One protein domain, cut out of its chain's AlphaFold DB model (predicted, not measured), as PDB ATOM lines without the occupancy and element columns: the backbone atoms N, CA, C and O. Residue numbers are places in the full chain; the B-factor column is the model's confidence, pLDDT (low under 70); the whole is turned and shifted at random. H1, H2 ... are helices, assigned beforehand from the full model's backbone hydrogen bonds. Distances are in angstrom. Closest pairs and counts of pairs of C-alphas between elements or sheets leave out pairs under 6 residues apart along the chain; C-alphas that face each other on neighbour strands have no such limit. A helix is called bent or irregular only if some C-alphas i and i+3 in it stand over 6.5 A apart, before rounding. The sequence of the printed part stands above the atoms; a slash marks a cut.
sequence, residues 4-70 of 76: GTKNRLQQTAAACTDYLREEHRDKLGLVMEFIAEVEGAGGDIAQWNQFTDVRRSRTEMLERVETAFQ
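This is residues 4 to 70 of the 76 residues of an uncharacterized protein of Prosthecobacter vanneervenii (UniProt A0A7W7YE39). Two long helices, H1 and H2, make a hairpin opened as a V, touching in the part near their link, and the short H3 sits toward the open end, where it packs on H1. H4 packs on H1 as well, crossing it steeply. The printed part has 67 residues with four named helices, H1, H2, H3 and H4 in chain order, and no named strand; the class is all helix. The whole is compact, with a radius of gyration of the C-alphas of 11.2 A, and spans 33 by 27 by 16 A.

Begin with H1, residues 4 to 23, the hub, which touches the three other helices. After a tight link of one residue comes H2, residues 25 to 42, and the two form a helical hairpin: a shallow tilt of 27 degrees, opposite ways. They touch through residues 17 to 21 of H1 and 27 to 35 of H2; the closest C-alphas are those of Arg 21 and Leu 28, 5.9 A apart. H2 is irregular, with C-alphas 38 and 41 at 9.1 A, and has a kink of 41 degrees near residue 36. Next look at H3, residues 47 to 50, which touches H1 at residues 9 to 13, closest at C-alphas Leu 9 and Trp 48, 6.1 A. H3 and H2 touch only at the corner by their link, closest at C-alphas Val 38 and Gln 47, 6.1 A. H4, residues 58 to 70, touches H1 at a steep tilt of 61 degrees, the same way, through residues 61 to 66 of H4 and 16 to 20 of H1; the closest C-alphas, Cys 16 and Leu 62, are 6.1 A apart. H4 is close to H2 but not clearly touching, about perpendicular at 88 degrees, with C-alphas Phe 34 and Phe 69 closest at 6.9 A. H3 and H4 are apart. In H1 and H4 every O i to N i+4 pair is within hydrogen-bond range, in H2 10 of 14 are, and H3 is too short for such a pair.

Find C-alpha 4 at (113.517, 154.069, 160.335); from there H1 runs 28.6 A to C-alpha 23 at (136.287, 150.056, 177.095). H2 covers 25.7 A from Arg 25 to Gly 42, and H3 6.0 A from Gln 47 to Gln 50. H4 runs 18.2 A from Arg 58 to C-alpha 70 at (142.105, 148.654, 166.971).

The two C-alphas farthest apart are those of Gly 4 and Asp 26, at 34.0 A. The printed part has no cut; H2 to H3 is a tight link, H3 to H4 a short one, and no link is long. In the B-factor column of this model you find a mean pLDDT of 81.6 for the printed part, with residues 4 to 5, 41 to 43 and 53 to 56 under 70.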
ATOM      1  N   GLY A   4     113.115 155.264 159.583       62.56
ATOM      2  CA  GLY A   4     113.517 154.069 160.335       62.56
ATOM      3  C   GLY A   4     115.015 153.756 160.241       62.56
ATOM      4  O   GLY A   4     115.627 153.369 161.232       62.56
ATOM      5  N   THR A   5     115.625 153.970 159.073       68.75
ATOM      6  CA  THR A   5     117.046 153.665 158.841       68.75
ATOM      7  C   THR A   5     117.960 154.661 159.546       68.75
ATOM      8  O   THR A   5     118.898 154.246 160.216       68.75
ATOM      9  N   LYS A   6     117.651 155.966 159.483       73.31
ATOM     10  CA  LYS A   6     118.421 157.001 160.192       73.31
ATOM     11  C   LYS A   6     118.390 156.812 161.707       73.31
ATOM     12  O   LYS A   6     119.437 156.883 162.341       73.31
ATOM     13  N   ASN A   7     117.222 156.504 162.274       79.25
ATOM     14  CA  ASN A   7     117.101 156.287 163.715       79.25
ATOM     15  C   ASN A   7     117.912 155.066 164.176       79.25
ATOM     16  O   ASN A   7     118.554 155.103 165.220       79.25
ATOM     17  N   ARG A   8     117.933 153.996 163.369       79.00
ATOM     18  CA  ARG A   8     118.754 152.813 163.647       79.00
ATOM     19  C   ARG A   8     120.248 153.136 163.599       79.00
ATOM     20  O   ARG A   8     120.959 152.739 164.509       79.00
ATOM     21  N   LEU A   9     120.702 153.888 162.595       81.69
ATOM     22  CA  LEU A   9     122.103 154.309 162.478       81.69
ATOM     23  C   LEU A   9     122.545 155.170 163.661       81.69
ATOM     24  O   LEU A   9     123.615 154.938 164.209       81.69
ATOM     25  N   GLN A  10     121.702 156.103 164.108       82.50
ATOM     26  CA  GLN A  10     121.986 156.905 165.299       82.50
ATOM     27  C   GLN A  10     122.071 156.055 166.568       82.50
ATOM     28  O   GLN A  10     122.987 156.241 167.364       82.50
ATOM     29  N   GLN A  11     121.159 155.093 166.753       83.25
ATOM     30  CA  GLN A  11     121.251 154.150 167.872       83.25
ATOM     31  C   GLN A  11     122.522 153.304 167.795       83.25
ATOM     32  O   GLN A  11     123.138 153.026 168.822       83.25
ATOM     33  N   THR A  12     122.922 152.923 166.584       83.69
ATOM     34  CA  THR A  12     124.138 152.159 166.348       83.69
ATOM     35  C   THR A  12     125.381 152.977 166.705       83.69
ATOM     36  O   THR A  12     126.195 152.519 167.504       83.69
ATOM     37  N   ALA A  13     125.495 154.196 166.177       84.56
ATOM     38  CA  ALA A  13     126.596 155.111 166.458       84.56
ATOM     39  C   ALA A  13     126.706 155.413 167.957       84.56
ATOM     40  O   ALA A  13     127.791 155.321 168.529       84.56
ATOM     41  N   ALA A  14     125.574 155.685 168.615       86.88
ATOM     42  CA  ALA A  14     125.531 155.911 170.054       86.88
ATOM     43  C   ALA A  14     126.013 154.684 170.838       86.88
ATOM     44  O   ALA A  14     126.870 154.824 171.702       86.88
ATOM     45  N   ALA A  15     125.526 153.481 170.512       86.88
ATOM     46  CA  ALA A  15     125.918 152.256 171.209       86.88
ATOM     47  C   ALA A  15     127.404 151.911 171.025       86.88
ATOM     48  O   ALA A  15     128.044 151.482 171.980       86.88
ATOM     49  N   CYS A  16     127.951 152.097 169.821       85.06
ATOM     50  CA  CYS A  16     129.377 151.910 169.557       85.06
ATOM     51  C   CYS A  16     130.235 152.943 170.285       85.06
ATOM     52  O   CYS A  16     131.245 152.588 170.880       85.06
ATOM     53  N   THR A  17     129.832 154.213 170.246       86.31
ATOM     54  CA  THR A  17     130.547 155.302 170.916       86.31
ATOM     55  C   THR A  17     130.580 155.090 172.422       86.31
ATOM     56  O   THR A  17     131.628 155.245 173.035       86.31
ATOM     57  N   ASP A  18     129.443 154.729 173.016       89.50
ATOM     58  CA  ASP A  18     129.324 154.451 174.446       89.50
ATOM     59  C   ASP A  18     130.232 153.284 174.851       89.50
ATOM     60  O   ASP A  18     131.088 153.448 175.715       89.50
ATOM     61  N   TYR A  19     130.169 152.172 174.110       89.38
ATOM     62  CA  TYR A  19     131.038 151.014 174.323       89.38
ATOM     63  C   TYR A  19     132.529 151.361 174.216       89.38
ATOM     64  O   TYR A  19     133.293 151.059 175.127       89.38
ATOM     65  N   LEU A  20     132.952 152.051 173.150       88.19
ATOM     66  CA  LEU A  20     134.352 152.455 172.983       88.19
ATOM     67  C   LEU A  20     134.797 153.413 174.092       88.19
ATOM     68  O   LEU A  20     135.951 153.376 174.499       88.19
ATOM     69  N   ARG A  21     133.910 154.274 174.600       88.50
ATOM     70  CA  ARG A  21     134.224 155.160 175.728       88.50
ATOM     71  C   ARG A  21     134.352 154.404 177.042       88.50
ATOM     72  O   ARG A  21     135.167 154.803 177.869       88.50
ATOM     73  N   GLU A  22     133.550 153.368 177.259       89.75
ATOM     74  CA  GLU A  22     133.638 152.519 178.447       89.75
ATOM     75  C   GLU A  22     134.897 151.643 178.415       89.75
ATOM     76  O   GLU A  22     135.671 151.669 179.373       89.75
ATOM     77  N   GLU A  23     135.138 150.949 177.302       89.12
ATOM     78  CA  GLU A  23     136.287 150.056 177.095       89.12
ATOM     79  C   GLU A  23     137.607 150.840 176.993       89.12
ATOM     80  O   GLU A  23     138.617 150.507 177.610       89.12
ATOM     81  N   HIS A  24     137.606 151.958 176.264       87.44
ATOM     82  CA  HIS A  24     138.774 152.817 176.066       87.44
ATOM     83  C   HIS A  24     138.643 154.147 176.811       87.44
ATOM     84  O   HIS A  24     138.925 155.222 176.275       87.44
ATOM     85  N   ARG A  25     138.285 154.067 178.095       85.69
ATOM     86  CA  ARG A  25     138.144 155.227 178.993       85.69
ATOM     87  C   ARG A  25     139.414 156.064 179.140       85.69
ATOM     88  O   ARG A  25     139.341 157.258 179.402       85.69
ATOM     89  N   ASP A  26     140.568 155.433 178.956       89.31
ATOM     90  CA  ASP A  26     141.882 156.083 178.972       89.31
ATOM     91  C   ASP A  26     142.182 156.831 177.657       89.31
ATOM     92  O   ASP A  26     142.926 157.807 177.628       89.31
ATOM     93  N   LYS A  27     141.539 156.422 176.554       86.81
ATOM     94  CA  LYS A  27     141.804 156.898 175.188       86.81
ATOM     95  C   LYS A  27     140.601 157.621 174.580       86.81
ATOM     96  O   LYS A  27     140.386 157.563 173.372       86.81
ATOM     97  N   LEU A  28     139.836 158.341 175.402       87.69
ATOM     98  CA  LEU A  28     138.640 159.070 174.956       87.69
ATOM     99  C   LEU A  28     138.924 160.043 173.803       87.69
ATOM    100  O   LEU A  28     138.085 160.173 172.916       87.69
ATOM    101  N   GLY A  29     140.100 160.682 173.790       87.31
ATOM    102  CA  GLY A  29     140.525 161.545 172.682       87.31
ATOM    103  C   GLY A  29     140.582 160.786 171.354       87.31
ATOM    104  O   GLY A  29     139.924 161.180 170.401       87.31
ATOM    105  N   LEU A  30     141.257 159.633 171.337       89.56
ATOM    106  CA  LEU A  30     141.381 158.774 170.154       89.56
ATOM    107  C   LEU A  30     140.032 158.198 169.717       89.56
ATOM    108  O   LEU A  30     139.749 158.114 168.529       89.56
ATOM    109  N   VAL A  31     139.172 157.830 170.673       89.38
ATOM    110  CA  VAL A  31     137.803 157.388 170.372       89.38
ATOM    111  C   VAL A  31     137.021 158.502 169.675       89.38
ATOM    112  O   VAL A  31     136.331 158.237 168.695       89.38
ATOM    113  N   MET A  32     137.134 159.749 170.141       87.12
ATOM    114  CA  MET A  32     136.489 160.899 169.497       87.12
ATOM    115  C   MET A  32     137.056 161.175 168.101       87.12
ATOM    116  O   MET A  32     136.276 161.476 167.203       87.12
ATOM    117  N   GLU A  33     138.368 161.041 167.904       89.62
ATOM    118  CA  GLU A  33     139.000 161.190 166.587       89.62
ATOM    119  C   GLU A  33     138.546 160.105 165.611       89.62
ATOM    120  O   GLU A  33     138.137 160.421 164.498       89.62
ATOM    121  N   PHE A  34     138.503 158.848 166.052       88.56
ATOM    122  CA  PHE A  34     137.975 157.750 165.250       88.56
ATOM    123  C   PHE A  34     136.504 157.965 164.881       88.56
ATOM    124  O   PHE A  34     136.122 157.784 163.730       88.56
ATOM    125  N   ILE A  35     135.664 158.386 165.831       86.38
ATOM    126  CA  ILE A  35     134.253 158.693 165.551       86.38
ATOM    127  C   ILE A  35     134.144 159.831 164.538       86.38
ATOM    128  O   ILE A  35     133.363 159.722 163.598       86.38
ATOM    129  N   ALA A  36     134.939 160.892 164.694       86.12
ATOM    130  CA  ALA A  36     134.969 162.004 163.751       86.12
ATOM    131  C   ALA A  36     135.464 161.575 162.359       86.12
ATOM    132  O   ALA A  36     134.990 162.107 161.359       86.12
ATOM    133  N   GLU A  37     136.370 160.600 162.274       86.88
ATOM    134  CA  GLU A  37     136.813 160.017 161.008       86.88
ATOM    135  C   GLU A  37     135.713 159.160 160.363       86.88
ATOM    136  O   GLU A  37     135.448 159.296 159.169       86.88
ATOM    137  N   VAL A  38     135.016 158.340 161.158       84.31
ATOM    138  CA  VAL A  38     133.896 157.504 160.700       84.31
ATOM    139  C   VAL A  38     132.718 158.362 160.246       84.31
ATOM    140  O   VAL A  38     132.154 158.107 159.189       84.31
ATOM    141  N   GLU A  39     132.330 159.379 161.010       82.69
ATOM    142  CA  GLU A  39     131.282 160.322 160.609       82.69
ATOM    143  C   GLU A  39     131.766 161.278 159.501       82.69
ATOM    144  O   GLU A  39     130.965 161.830 158.745       82.69
ATOM    145  N   GLY A  40     133.077 161.464 159.357       77.50
ATOM    146  CA  GLY A  40     133.685 162.410 158.431       77.50
ATOM    147  C   GLY A  40     133.316 163.872 158.725       77.50
ATOM    148  O   GLY A  40     132.474 164.195 159.564       77.50
ATOM    149  N   ALA A  41     133.895 164.797 157.953       63.69
ATOM    150  CA  ALA A  41     133.666 166.242 158.103       63.69
ATOM    151  C   ALA A  41     132.199 166.693 157.886       63.69
ATOM    152  O   ALA A  41     131.880 167.865 158.079       63.69
ATOM    153  N   GLY A  42     131.312 165.781 157.471       61.94
ATOM    154  CA  GLY A  42     129.894 166.036 157.215       61.94
ATOM    155  C   GLY A  42     128.918 165.423 158.225       61.94
ATOM    156  O   GLY A  42     127.717 165.634 158.063       61.94
ATOM    157  N   GLY A  43     129.377 164.673 159.238       66.38
ATOM    158  CA  GLY A  43     128.461 163.972 160.148       66.38
ATOM    159  C   GLY A  43     127.671 162.859 159.445       66.38
ATOM    160  O   GLY A  43     126.484 162.653 159.712       66.38
ATOM    161  N   ASP A  44     128.290 162.193 158.471       72.38
ATOM    162  CA  ASP A  44     127.669 161.163 157.656       72.38
ATOM    163  C   ASP A  44     127.536 159.856 158.447       72.38
ATOM    164  O   ASP A  44     128.355 158.937 158.418       72.38
ATOM    165  N   ILE A  45     126.412 159.763 159.151       76.38
ATOM    166  CA  ILE A  45     126.012 158.569 159.895       76.38
ATOM    167  C   ILE A  45     125.792 157.336 158.998       76.38
ATOM    168  O   ILE A  45     125.543 156.246 159.517       76.38
ATOM    169  N   ALA A  46     125.869 157.457 157.666       78.44
ATOM    170  CA  ALA A  46     125.739 156.307 156.776       78.44
ATOM    171  C   ALA A  46     126.973 155.400 156.831       78.44
ATOM    172  O   ALA A  46     126.836 154.204 156.586       78.44
ATOM    173  N   GLN A  47     128.143 155.901 157.239       80.25
ATOM    174  CA  GLN A  47     129.309 155.048 157.490       80.25
ATOM    175  C   GLN A  47     129.065 154.066 158.641       80.25
ATOM    176  O   GLN A  47     129.515 152.924 158.569       80.25
ATOM    177  N   TRP A  48     128.251 154.426 159.640       82.81
ATOM    178  CA  TRP A  48     127.835 153.501 160.701       82.81
ATOM    179  C   TRP A  48     126.966 152.343 160.197       82.81
ATOM    180  O   TRP A  48     126.802 151.331 160.884       82.81
ATOM    181  N   ASN A  49     126.448 152.433 158.969       80.75
ATOM    182  CA  ASN A  49     125.702 151.347 158.345       80.75
ATOM    183  C   ASN A  49     126.570 150.098 158.144       80.75
ATOM    184  O   ASN A  49     126.036 148.995 158.172       80.75
ATOM    185  N   GLN A  50     127.896 150.245 158.016       78.31
ATOM    186  CA  GLN A  50     128.817 149.104 157.912       78.31
ATOM    187  C   GLN A  50     128.901 148.287 159.214       78.31
ATOM    188  O   GLN A  50     129.106 147.073 159.185       78.31
ATOM    189  N   PHE A  51     128.685 148.945 160.357       80.06
ATOM    190  CA  PHE A  51     128.622 148.314 161.677       80.06
ATOM    191  C   PHE A  51     127.197 147.876 162.033       80.06
ATOM    192  O   PHE A  51     126.998 147.029 162.899       80.06
ATOM    193  N   THR A  52     126.191 148.417 161.343       73.19
ATOM    194  CA  THR A  52     124.782 148.094 161.573       73.19
ATOM    195  C   THR A  52     124.474 146.691 161.062       73.19
ATOM    196  O   THR A  52     124.132 146.489 159.898       73.19
ATOM    197  N   ASP A  53     124.565 145.698 161.944       66.12
ATOM    198  CA  ASP A  53     124.323 144.318 161.544       66.12
ATOM    199  C   ASP A  53     122.820 144.029 161.356       66.12
ATOM    200  O   ASP A  53     121.978 144.277 162.231       66.12
ATOM    201  N   VAL A  54     122.470 143.485 160.187       58.16
ATOM    202  CA  VAL A  54     121.106 143.073 159.821       58.16
ATOM    203  C   VAL A  54     120.557 142.008 160.774       58.16
ATOM    204  O   VAL A  54     119.350 142.016 161.029       58.16
ATOM    205  N   ARG A  55     121.411 141.161 161.365       61.09
ATOM    206  CA  ARG A  55     121.012 140.077 162.275       61.09
ATOM    207  C   ARG A  55     120.697 140.536 163.701       61.09
ATOM    208  O   ARG A  55     120.284 139.709 164.505       61.09
ATOM    209  N   ARG A  56     120.807 141.838 164.009       63.91
ATOM    210  CA  ARG A  56     120.534 142.432 165.341       63.91
ATOM    211  C   ARG A  56     121.416 141.883 166.478       63.91
ATOM    212  O   ARG A  56     121.061 142.046 167.644       63.91
ATOM    213  N   SER A  57     122.572 141.297 166.179       75.88
ATOM    214  CA  SER A  57     123.553 140.943 167.209       75.88
ATOM    215  C   SER A  57     124.312 142.196 167.643       75.88
ATOM    216  O   SER A  57     125.241 142.630 166.964       75.88
ATOM    217  N   ARG A  58     123.917 142.794 168.776       75.06
ATOM    218  CA  ARG A  58     124.638 143.942 169.357       75.06
ATOM    219  C   ARG A  58     126.105 143.591 169.621       75.06
ATOM    220  O   ARG A  58     126.963 144.398 169.313       75.06
ATOM    221  N   THR A  59     126.385 142.388 170.119       81.25
ATOM    222  CA  THR A  59     127.747 141.931 170.436       81.25
ATOM    223  C   THR A  59     128.653 141.893 169.208       81.25
ATOM    224  O   THR A  59     129.686 142.544 169.213       81.25
ATOM    225  N   GLU A  60     128.222 141.251 168.113       83.69
ATOM    226  CA  GLU A  60     129.013 141.210 166.868       83.69
ATOM    227  C   GLU A  60     129.265 142.610 166.297       83.69
ATOM    228  O   GLU A  60     130.327 142.902 165.750       83.69
ATOM    229  N   MET A  61     128.275 143.494 166.416       84.25
ATOM    230  CA  MET A  61     128.415 144.886 166.012       84.25
ATOM    231  C   MET A  61     129.473 145.619 166.858       84.25
ATOM    232  O   MET A  61     130.261 146.385 166.298       84.25
ATOM    233  N   LEU A  62     129.508 145.386 168.174       85.56
ATOM    234  CA  LEU A  62     130.514 145.962 169.070       85.56
ATOM    235  C   LEU A  62     131.919 145.416 168.765       85.56
ATOM    236  O   LEU A  62     132.849 146.195 168.589       85.56
ATOM    237  N   GLU A  63     132.060 144.106 168.564       86.69
ATOM    238  CA  GLU A  63     133.341 143.493 168.179       86.69
ATOM    239  C   GLU A  63     133.864 144.026 166.834       86.69
ATOM    240  O   GLU A  63     135.068 144.232 166.657       86.69
ATOM    241  N   ARG A  64     132.973 144.300 165.869       86.81
ATOM    242  CA  ARG A  64     133.362 144.909 164.586       86.81
ATOM    243  C   ARG A  64     133.876 146.331 164.747       86.81
ATOM    244  O   ARG A  64     134.888 146.655 164.125       86.81
ATOM    245  N   VAL A  65     133.192 147.175 165.527       87.06
ATOM    246  CA  VAL A  65     133.666 148.551 165.743       87.06
ATOM    247  C   VAL A  65     134.972 148.552 166.528       87.06
ATOM    248  O   VAL A  65     135.875 149.309 166.191       87.06
ATOM    249  N   GLU A  66     135.120 147.656 167.499       87.94
ATOM    250  CA  GLU A  66     136.357 147.505 168.259       87.94
ATOM    251  C   GLU A  66     137.508 147.065 167.362       87.94
ATOM    252  O   GLU A  66     138.568 147.681 167.366       87.94
ATOM    253  N   THR A  67     137.287 146.061 166.514       89.44
ATOM    254  CA  THR A  67     138.294 145.617 165.547       89.44
ATOM    255  C   THR A  67     138.682 146.744 164.589       89.44
ATOM    256  O   THR A  67     139.857 146.890 164.255       89.44
ATOM    257  N   ALA A  68     137.715 147.546 164.132       88.12
ATOM    258  CA  ALA A  68     137.980 148.700 163.277       88.12
ATOM    259  C   ALA A  68     138.795 149.773 164.011       88.12
ATOM    260  O   ALA A  68     139.784 150.255 163.464       88.12
ATOM    261  N   PHE A  69     138.445 150.074 165.261       88.88
ATOM    262  CA  PHE A  69     139.176 151.012 166.105       88.88
ATOM    263  C   PHE A  69     140.600 150.530 166.405       88.88
ATOM    264  O   PHE A  69     141.549 151.290 166.260       88.88
ATOM    265  N   GLN A  70     140.786 149.253 166.747       89.06
ATOM    266  CA  GLN A  70     142.105 148.654 166.971       89.06
ATOM    267  C   GLN A  70     142.962 148.674 165.701       89.06
ATOM    268  O   GLN A  70     144.151 148.970 165.770       89.06
TER     269      GLN A  70